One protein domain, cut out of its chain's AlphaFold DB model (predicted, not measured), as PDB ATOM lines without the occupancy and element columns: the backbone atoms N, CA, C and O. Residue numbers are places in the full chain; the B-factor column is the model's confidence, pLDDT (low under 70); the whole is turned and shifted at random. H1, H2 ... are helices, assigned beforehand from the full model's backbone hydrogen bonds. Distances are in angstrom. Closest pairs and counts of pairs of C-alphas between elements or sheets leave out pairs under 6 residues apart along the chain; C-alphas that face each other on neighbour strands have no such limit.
ATOM      1  N   ALA A 280     130.851  76.863  82.035       83.19
ATOM      2  CA  ALA A 280     130.592  78.257  81.673       83.19
ATOM      3  C   ALA A 280     129.295  78.799  82.304       83.19
ATOM      4  O   ALA A 280     129.244  79.942  82.743       83.19
ATOM      5  N   GLN A 281     128.245  77.978  82.388       85.69
ATOM      6  CA  GLN A 281     126.984  78.366  83.027       85.69
ATOM      7  C   GLN A 281     127.138  78.494  84.544       85.69
ATOM      8  O   GLN A 281     126.637  79.450  85.121       85.69
ATOM      9  N   MET A 282     127.883  77.581  85.170       85.81
ATOM     10  CA  MET A 282     128.244  77.668  86.586       85.81
ATOM     11  C   MET A 282     129.035  78.930  86.897       85.81
ATOM     12  O   MET A 282     128.744  79.606  87.877       85.81
ATOM     13  N   GLN A 283     129.990  79.278  86.039       85.88
ATOM     14  CA  GLN A 283     130.750  80.511  86.172       85.88
ATOM     15  C   GLN A 283     129.837  81.740  86.121       85.88
ATOM     16  O   GLN A 283     129.931  82.588  86.998       85.88
ATOM     17  N   ILE A 284     128.890  81.803  85.181       85.56
ATOM     18  CA  ILE A 284     127.911  82.900  85.114       85.56
ATOM     19  C   ILE A 284     127.038  82.955  86.377       85.56
ATOM     20  O   ILE A 284     126.804  84.039  86.904       85.56
ATOM     21  N   LEU A 285     126.574  81.807  86.881       85.44
ATOM     22  CA  LEU A 285     125.771  81.730  88.109       85.44
ATOM     23  C   LEU A 285     126.557  82.217  89.337       85.44
ATOM     24  O   LEU A 285     126.028  82.970  90.153       85.44
ATOM     25  N   LEU A 286     127.830  81.835  89.448       85.56
ATOM     26  CA  LEU A 286     128.731  82.284  90.511       85.56
ATOM     27  C   LEU A 286     129.029  83.781  90.410       85.56
ATOM     28  O   LEU A 286     128.953  84.489  91.415       85.56
ATOM     29  N   SER A 287     129.299  84.283  89.203       83.25
ATOM     30  CA  SER A 287     129.476  85.715  88.955       83.25
ATOM     31  C   SER A 287     128.219  86.494  89.331       83.25
ATOM     32  O   SER A 287     128.326  87.499  90.022       83.25
ATOM     33  N   ALA A 288     127.029  86.001  88.973       82.62
ATOM     34  CA  ALA A 288     125.757  86.621  89.346       82.62
ATOM     35  C   ALA A 288     125.532  86.622  90.869       82.62
ATOM     36  O   ALA A 288     125.057  87.612  91.420       82.62
ATOM     37  N   LYS A 289     125.919  85.546  91.570       82.31
ATOM     38  CA  LYS A 289     125.863  85.459  93.041       82.31
ATOM     39  C   LYS A 289     126.795  86.473  93.715       82.31
ATOM     40  O   LYS A 289     126.429  87.052  94.734       82.31
ATOM     41  N   ARG A 290     127.992  86.683  93.157       82.38
ATOM     42  CA  ARG A 290     129.002  87.621  93.678       82.38
ATOM     43  C   ARG A 290     128.777  89.067  93.222       82.38
ATOM     44  O   ARG A 290     129.359  89.978  93.811       82.38
ATOM     45  N   TRP A 291     127.945  89.289  92.205       81.75
ATOM     46  CA  TRP A 291     127.700  90.611  91.638       81.75
ATOM     47  C   TRP A 291     127.030  91.538  92.659       81.75
ATOM     48  O   TRP A 291     125.950  91.254  93.186       81.75
ATOM     49  N   LYS A 292     127.692  92.666  92.934       77.75
ATOM     50  CA  LYS A 292     127.191  93.727  93.823       77.75
ATOM     51  C   LYS A 292     126.642  94.940  93.065       77.75
ATOM     52  O   LYS A 292     126.023  95.791  93.696       77.75
ATOM     53  N   GLY A 293     126.887  95.018  91.756       76.75
ATOM     54  CA  GLY A 293     126.395  96.090  90.891       76.75
ATOM     55  C   GLY A 293     124.916  95.932  90.544       76.75
ATOM     56  O   GLY A 293     124.214  95.057  91.065       76.75
ATOM     57  N   THR A 294     124.434  96.776  89.637       76.56
ATOM     58  CA  THR A 294     123.034  96.710  89.207       76.56
ATOM     59  C   THR A 294     122.790  95.526  88.271       76.56
ATOM     60  O   THR A 294     123.696  95.007  87.614       76.56
ATOM     61  N   ALA A 295     121.534  95.078  88.206       73.50
ATOM     62  CA  ALA A 295     121.113  93.997  87.320       73.50
ATOM     63  C   ALA A 295     121.315  94.333  85.828       73.50
ATOM     64  O   ALA A 295     121.551  93.436  85.020       73.50
ATOM     65  N   GLU A 296     121.263  95.620  85.473       71.69
ATOM     66  CA  GLU A 296     121.466  96.098  84.103       71.69
ATOM     67  C   GLU A 296     122.945  96.050  83.686       71.69
ATOM     68  O   GLU A 296     123.243  95.677  82.550       71.69
ATOM     69  N   GLU A 297     123.873  96.321  84.608       76.38
ATOM     70  CA  GLU A 297     125.321  96.235  84.359       76.38
ATOM     71  C   GLU A 297     125.806  94.798  84.140       76.38
ATOM     72  O   GLU A 297     126.792  94.582  83.443       76.38
ATOM     73  N   PHE A 298     125.105  93.800  84.687       80.75
ATOM     74  CA  PHE A 298     125.452  92.391  84.475       80.75
ATOM     75  C   PHE A 298     125.014  91.863  83.095       80.75
ATOM     76  O   PHE A 298     125.515  90.844  82.614       80.75
ATOM     77  N   GLY A 299     124.088  92.563  82.432       72.88
ATOM     78  CA  GLY A 299     123.497  92.181  81.146       72.88
ATOM     79  C   GLY A 299     124.494  91.801  80.037       72.88
ATOM     80  O   GLY A 299     124.276  90.777  79.386       72.88
ATOM     81  N   PRO A 300     125.593  92.550  79.815       76.62
ATOM     82  CA  PRO A 300     126.584  92.246  78.778       76.62
ATOM     83  C   PRO A 300     127.320  90.914  78.971       76.62
ATOM     84  O   PRO A 300     127.821  90.351  77.998       76.62
ATOM     85  N   HIS A 301     127.382  90.400  80.203       76.75
ATOM     86  CA  HIS A 301     128.052  89.137  80.526       76.75
ATOM     87  C   HIS A 301     127.142  87.914  80.342       76.75
ATOM     88  O   HIS A 301     127.608  86.773  80.384       76.75
ATOM     89  N   LEU A 302     125.840  88.132  80.136       83.94
ATOM     90  CA  LEU A 302     124.881  87.059  79.927       83.94
ATOM     91  C   LEU A 302     124.906  86.549  78.484       83.94
ATOM     92  O   LEU A 302     125.241  87.278  77.547       83.94
ATOM     93  N   PRO A 303     124.505  85.286  78.261       83.50
ATOM     94  CA  PRO A 303     124.465  84.744  76.921       83.50
ATOM     95  C   PRO A 303     123.517  85.527  76.016       83.50
ATOM     96  O   PRO A 303     122.366  85.803  76.356       83.50
ATOM     97  N   ASN A 304     123.949  85.734  74.776       83.12
ATOM     98  CA  ASN A 304     123.114  86.292  73.721       83.12
ATOM     99  C   ASN A 304     121.947  85.383  73.307       83.12
ATOM    100  O   ASN A 304     121.237  85.734  72.380       83.12
ATOM    101  N   ASP A 305     121.652  84.260  73.957       86.00
ATOM    102  CA  ASP A 305     120.494  83.407  73.650       86.00
ATOM    103  C   ASP A 305     119.462  83.471  74.786       86.00
ATOM    104  O   ASP A 305     119.754  83.082  75.915       86.00
ATOM    105  N   ILE A 306     118.240  83.933  74.488       89.44
ATOM    106  CA  ILE A 306     117.170  84.094  75.485       89.44
ATOM    107  C   ILE A 306     116.833  82.763  76.167       89.44
ATOM    108  O   ILE A 306     116.593  82.737  77.371       89.44
ATOM    109  N   ARG A 307     116.920  81.639  75.442       91.06
ATOM    110  CA  ARG A 307     116.708  80.302  76.014       91.06
ATOM    111  C   ARG A 307     117.711  79.995  77.121       91.06
ATOM    112  O   ARG A 307     117.364  79.356  78.111       91.06
ATOM    113  N   GLN A 308     118.961  80.413  76.935       90.19
ATOM    114  CA  GLN A 308     120.015  80.192  77.919       90.19
ATOM    115  C   GLN A 308     119.817  81.079  79.144       90.19
ATOM    116  O   GLN A 308     120.020  80.593  80.251       90.19
ATOM    117  N   ILE A 309     119.354  82.321  78.968       91.62
ATOM    118  CA  ILE A 309     119.059  83.220  80.091       91.62
ATOM    119  C   ILE A 309     117.921  82.654  80.959       91.62
ATOM    120  O   ILE A 309     118.073  82.600  82.175       91.62
ATOM    121  N   TYR A 310     116.835  82.138  80.364       93.56
ATOM    122  CA  TYR A 310     115.773  81.465  81.132       93.56
ATOM    123  C   TYR A 310     116.284  80.228  81.877       93.56
ATOM    124  O   TYR A 310     116.005  80.074  83.058       93.56
ATOM    125  N   ARG A 311     117.100  79.381  81.234       92.25
ATOM    126  CA  ARG A 311     117.707  78.224  81.917       92.25
ATOM    127  C   ARG A 311     118.590  78.630  83.095       92.25
ATOM    128  O   ARG A 311     118.563  77.973  84.127       92.25
ATOM    129  N   LEU A 312     119.373  79.697  82.937       91.62
ATOM    130  CA  LEU A 312     120.202  80.238  84.012       91.62
ATOM    131  C   LEU A 312     119.342  80.793  85.152       91.62
ATOM    132  O   LEU A 312     119.655  80.523  86.303       91.62
ATOM    133  N   LYS A 313     118.234  81.479  84.851       93.31
ATOM    134  CA  LYS A 313     117.255  81.922  85.858       93.31
ATOM    135  C   LYS A 313     116.645  80.739  86.617       93.31
ATOM    136  O   LYS A 313     116.567  80.781  87.844       93.31
ATOM    137  N   ASP A 314     116.243  79.683  85.912       91.88
ATOM    138  CA  ASP A 314     115.673  78.481  86.531       91.88
ATOM    139  C   ASP A 314     116.698  77.820  87.462       91.88
ATOM    140  O   ASP A 314     116.392  77.533  88.617       91.88
ATOM    141  N   TRP A 315     117.951  77.669  87.016       89.38
ATOM    142  CA  TRP A 315     119.018  77.157  87.877       89.38
ATOM    143  C   TRP A 315     119.311  78.068  89.063       89.38
ATOM    144  O   TRP A 315     119.425  77.582  90.187       89.38
ATOM    145  N   ALA A 316     119.377  79.379  88.843       89.81
ATOM    146  CA  ALA A 316     119.575  80.347  89.910       89.81
ATOM    147  C   ALA A 316     118.482  80.222  90.981       89.81
ATOM    148  O   ALA A 316     118.796  80.245  92.169       89.81
ATOM    149  N   THR A 317     117.237  79.983  90.557       89.88
ATOM    150  CA  THR A 317     116.093  79.712  91.438       89.88
ATOM    151  C   THR A 317     116.279  78.404  92.205       89.88
ATOM    152  O   THR A 317     116.106  78.387  93.420       89.88
ATOM    153  N   THR A 318     116.693  77.317  91.538       88.12
ATOM    154  CA  THR A 318     116.920  76.019  92.207       88.12
ATOM    155  C   THR A 318     118.054  76.046  93.229       88.12
ATOM    156  O   THR A 318     117.996  75.326  94.219       88.12
ATOM    157  N   ILE A 319     119.075  76.877  93.007       82.75
ATOM    158  CA  ILE A 319     120.233  77.022  93.899       82.75
ATOM    159  C   ILE A 319     119.944  78.060  95.009       82.75
ATOM    160  O   ILE A 319     120.702  78.171  95.968       82.75
ATOM    161  N   GLY A 320     118.846  78.820  94.914       84.38
ATOM    162  CA  GLY A 320     118.518  79.888  95.867       84.38
ATOM    163  C   GLY A 320     119.408  81.129  95.723       84.38
ATOM    164  O   GLY A 320     119.659  81.841  96.690       84.38
ATOM    165  N   THR A 321     119.918  81.381  94.518       83.81
ATOM    166  CA  THR A 321     120.722  82.573  94.196       83.81
ATOM    167  C   THR A 321     119.857  83.704  93.643       83.81
ATOM    168  O   THR A 321     118.671  83.532  93.360       83.81
ATOM    169  N   ARG A 322     120.451  84.892  93.495       83.75
ATOM    170  CA  ARG A 322     119.753  86.080  92.996       83.75
ATOM    171  C   ARG A 322     119.297  85.881  91.544       83.75
ATOM    172  O   ARG A 322     120.092  85.525  90.676       83.75
ATOM    173  N   THR A 323     118.011  86.120  91.288       90.31
ATOM    174  CA  THR A 323     117.375  85.984  89.964       90.31
ATOM    175  C   THR A 323     117.078  87.326  89.289       90.31
ATOM    176  O   THR A 323     116.690  87.354  88.121       90.31
ATOM    177  N   ASP A 324     117.291  88.433  90.004       89.19
ATOM    178  CA  ASP A 324     117.073  89.818  89.574       89.19
ATOM    179  C   ASP A 324     117.889  90.182  88.323       89.19
ATOM    180  O   ASP A 324     117.341  90.735  87.373       89.19
ATOM    181  N   THR A 325     119.166  89.798  88.275       87.75
ATOM    182  CA  THR A 325     120.066  89.994  87.121       87.75
ATOM    183  C   THR A 325     119.539  89.319  85.852       87.75
ATOM    184  O   THR A 325     119.424  89.948  84.797       87.75
ATOM    185  N   PHE A 326     119.150  88.047  85.951       90.12
ATOM    186  CA  PHE A 326     118.594  87.294  84.827       90.12
ATOM    187  C   PHE A 326     117.231  87.840  84.400       90.12
ATOM    188  O   PHE A 326     116.958  87.928  83.203       90.12
ATOM    189  N   GLN A 327     116.389  88.238  85.359       91.81
ATOM    190  CA  GLN A 327     115.083  88.826  85.078       91.81
ATOM    191  C   GLN A 327     115.217  90.176  84.366       91.81
ATOM    192  O   GLN A 327     114.573  90.375  83.340       91.81
ATOM    193  N   ALA A 328     116.115  91.056  84.815       89.06
ATOM    194  CA  ALA A 328     116.376  92.334  84.155       89.06
ATOM    195  C   ALA A 328     116.872  92.150  82.713       89.06
ATOM    196  O   ALA A 328     116.441  92.870  81.813       89.06
ATOM    197  N   ALA A 329     117.723  91.151  82.462       88.25
ATOM    198  CA  ALA A 329     118.178  90.825  81.113       88.25
ATOM    199  C   ALA A 329     117.051  90.270  80.228       88.25
ATOM    200  O   ALA A 329     116.947  90.626  79.051       88.25
ATOM    201  N   ILE A 330     116.180  89.429  80.791       91.38
ATOM    202  CA  ILE A 330     114.971  88.932  80.128       91.38
ATOM    203  C   ILE A 330     114.025  90.102  79.790       91.38
ATOM    204  O   ILE A 330     113.549  90.188  78.657       91.38
ATOM    205  N   ASP A 331     113.820  91.046  80.710       90.69
ATOM    206  CA  ASP A 331     112.983  92.237  80.518       90.69
ATOM    207  C   ASP A 331     113.577  93.226  79.511       90.69
ATOM    208  O   ASP A 331     112.867  93.726  78.637       90.69
ATOM    209  N   ALA A 332     114.886  93.482  79.557       86.38
ATOM    210  CA  ALA A 332     115.582  94.266  78.538       86.38
ATOM    211  C   ALA A 332     115.370  93.648  77.150       86.38
ATOM    212  O   ALA A 332     115.048  94.338  76.181       86.38
ATOM    213  N   ARG A 333     115.450  92.320  77.064       85.81
ATOM    214  CA  ARG A 333     115.239  91.603  75.814       85.81
ATOM    215  C   ARG A 333     113.788  91.627  75.354       85.81
ATOM    216  O   ARG A 333     113.537  91.782  74.159       85.81
ATOM    217  N   ALA A 334     112.838  91.537  76.279       88.56
ATOM    218  CA  ALA A 334     111.417  91.679  75.988       88.56
ATOM    219  C   ALA A 334     111.122  93.064  75.405       88.56
ATOM    220  O   ALA A 334     110.506  93.152  74.343       88.56
ATOM    221  N   ARG A 335     111.681  94.122  76.009       85.38
ATOM    222  CA  ARG A 335     111.586  95.497  75.498       85.38
ATOM    223  C   ARG A 335     112.130  95.614  74.075       85.38
ATOM    224  O   ARG A 335     111.448  96.156  73.211       85.38
ATOM    225  N   THR A 336     113.300  95.033  73.780       81.31
ATOM    226  CA  THR A 336     113.849  95.036  72.403       81.31
ATOM    227  C   THR A 336     112.994  94.262  71.395       81.31
ATOM    228  O   THR A 336     113.020  94.550  70.198       81.31
ATOM    229  N   ALA A 337     112.218  93.286  71.869       80.62
ATOM    230  CA  ALA A 337     111.265  92.534  71.064       80.62
ATOM    231  C   ALA A 337     109.890  93.225  70.947       80.62
ATOM    232  O   ALA A 337     109.000  92.678  70.300       80.62
ATOM    233  N   GLY A 338     109.713  94.413  71.539       83.31
ATOM    234  CA  GLY A 338     108.454  95.164  71.531       83.31
ATOM    235  C   GLY A 338     107.433  94.686  72.566       83.31
ATOM    236  O   GLY A 338     106.260  95.040  72.479       83.31
ATOM    237  N   LEU A 339     107.843  93.872  73.541       84.94
ATOM    238  CA  LEU A 339     106.981  93.447  74.637       84.94
ATOM    239  C   LEU A 339     107.094  94.441  75.799       84.94
ATOM    240  O   LEU A 339     108.193  94.788  76.225       84.94
ATOM    241  N   ALA A 340     105.947  94.849  76.348       84.31
ATOM    242  CA  ALA A 340     105.888  95.737  77.512       84.31
ATOM    243  C   ALA A 340     106.445  95.086  78.794       84.31
ATOM    244  O   ALA A 340     107.011  95.771  79.638       84.31
ATOM    245  N   LYS A 341     106.294  93.764  78.928       87.44
ATOM    246  CA  LYS A 341     106.803  92.961  80.047       87.44
ATOM    247  C   LYS A 341     107.284  91.614  79.522       87.44
ATOM    248  O   LYS A 341     106.654  91.064  78.608       87.44
ATOM    249  N   ALA A 342     108.364  91.075  80.086       90.69
ATOM    250  CA  ALA A 342     108.764  89.728  79.734       90.69
ATOM    251  C   ALA A 342     107.774  88.670  80.255       90.69
ATOM    252  O   ALA A 342     107.232  88.809  81.352       90.69
ATOM    253  N   PRO A 343     107.550  87.599  79.482       91.62
ATOM    254  CA  PRO A 343     106.936  86.369  79.965       91.62
ATOM    255  C   PRO A 343     107.709  85.764  81.139       91.62
ATOM    256  O   PRO A 343     108.941  85.826  81.177       91.62
ATOM    257  N   ASP A 344     107.004  85.102  82.051       88.00
ATOM    258  CA  ASP A 344     107.646  84.499  83.222       88.00
ATOM    259  C   ASP A 344     108.395  83.209  82.857       88.00
ATOM    260  O   ASP A 344     109.410  82.883  83.479       88.00
ATOM    261  N   THR A 345     107.957  82.527  81.790       90.88
ATOM    262  CA  THR A 345     108.534  81.267  81.308       90.88
ATOM    263  C   THR A 345     108.991  81.338  79.849       90.88
ATOM    264  O   THR A 345     108.436  82.051  79.008       90.88
ATOM    265  N   TYR A 346     109.993  80.522  79.503       89.81
ATOM    266  CA  TYR A 346     110.461  80.391  78.118       89.81
ATOM    267  C   TYR A 346     109.394  79.793  77.183       89.81
ATOM    268  O   TYR A 346     109.350  80.119  75.997       89.81
ATOM    269  N   ALA A 347     108.518  78.926  77.699       87.12
ATOM    270  CA  ALA A 347     107.424  78.356  76.914       87.12
ATOM    271  C   ALA A 347     106.443  79.446  76.460       87.12
ATOM    272  O   ALA A 347     106.089  79.498  75.284       87.12
ATOM    273  N   GLU A 348     106.082  80.371  77.351       87.81
ATOM    274  CA  GLU A 348     105.262  81.534  77.000       87.81
ATOM    275  C   GLU A 348     105.974  82.484  76.040       87.81
ATOM    276  O   GLU A 348     105.339  83.041  75.144       87.81
ATOM    277  N   TRP A 349     107.292  82.648  76.184       87.44
ATOM    278  CA  TRP A 349     108.089  83.413  75.226       87.44
ATOM    279  C   TRP A 349     107.957  82.868  73.800       87.44
ATOM    280  O   TRP A 349     107.823  83.643  72.856       87.44
ATOM    281  N   LEU A 350     107.970  81.542  73.642       84.25
ATOM    282  CA  LEU A 350     107.801  80.884  72.344       84.25
ATOM    283  C   LEU A 350     106.351  80.861  71.854       84.25
ATOM    284  O   LEU A 350     106.122  80.937  70.649       84.25
ATOM    285  N   ALA A 351     105.389  80.728  72.766       82.62
ATOM    286  CA  ALA A 351     103.968  80.670  72.436       82.62
ATOM    287  C   ALA A 351     103.424  82.022  71.963       82.62
ATOM    288  O   ALA A 351     102.419  82.078  71.253       82.62
ATOM    289  N   ARG A 352     104.081  83.124  72.340       74.62
ATOM    290  CA  ARG A 352     103.693  84.436  71.842       74.62
ATOM    291  C   ARG A 352     103.985  84.511  70.348       74.62
ATOM    292  O   ARG A 352     105.095  84.174  69.929       74.62
ATOM    293  N   PRO A 353     103.037  85.022  69.542       62.62
ATOM    294  CA  PRO A 353     103.369  85.482  68.212       62.62
ATOM    295  C   PRO A 353     104.352  86.622  68.440       62.62
ATOM    296  O   PRO A 353     103.942  87.733  68.770       62.62
ATOM    297  N   MET A 354     105.655  86.324  68.382       56.50
ATOM    298  CA  MET A 354     106.677  87.355  68.394       56.50
ATOM    299  C   MET A 354     106.269  88.254  67.256       56.50
ATOM    300  O   MET A 354     106.336  87.841  66.097       56.50
ATOM    301  N   GLN A 355     105.736  89.422  67.603       51.59
ATOM    302  CA  GLN A 355     105.353  90.418  66.642       51.59
ATOM    303  C   GLN A 355     106.634  90.621  65.850       51.59
ATOM    304  O   GLN A 355     107.642  91.112  66.358       51.59
TER     305      GLN A 355
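Overview. This is residues 280 to 355 of the 442 residues of an uncharacterized protein of Ceraceosorus bombacis (UniProt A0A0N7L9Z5). A helical hairpin, H2 and H3, makes the middle, with H1 set steeply near its linked end and short H4 near the other end. The 76 printed residues include four named helices, H1 to H4 in chain order, and no named strand: all helix. The whole is compact, with a radius of gyration of the C-alphas of 12.0 A, yet elongated, spanning 36 by 22 by 18 A.

Arrangement. H1, residues 280 to 290, only just touches residues 312 to 316 of H2, residues 306 to 319, with 3 pairs of C-alphas within 8 A; the closest, Leu 285 and Ala 316, are 6.6 A apart. Their tilt is steep, 59 degrees, the same way. H2 and H3, residues 324 to 336, touch as a hairpin, opposite ways at a shallow tilt of 20 degrees; their closest C-alphas, Lys 313 and Phe 326, are 5.6 A apart. H4, residues 346 to 351, is close to H2 but not clearly touching; the closest C-alphas, Tyr 310 and Tyr 346, are 6.2 A apart. H1 and H4 are apart. In H1, H2, H3 and H4 every O i to N i+4 pair is within hydrogen-bond range.

Along the chain. H1 begins at C-alpha 280 (130.592, 78.257, 81.673) and measures 15.3 A, H2 20.0 A, H3 18.2 A; H4, 8.6 A, ends at C-alpha 351 (103.968, 80.670, 72.436).

Size, cuts and confidence. The C-alphas farthest apart, Arg 290 and Pro 353, are 36.2 A apart. The printed part has no cut; the H1 to H2 link is long, 15 residues. Residues 353 to 355 have pLDDT under 70.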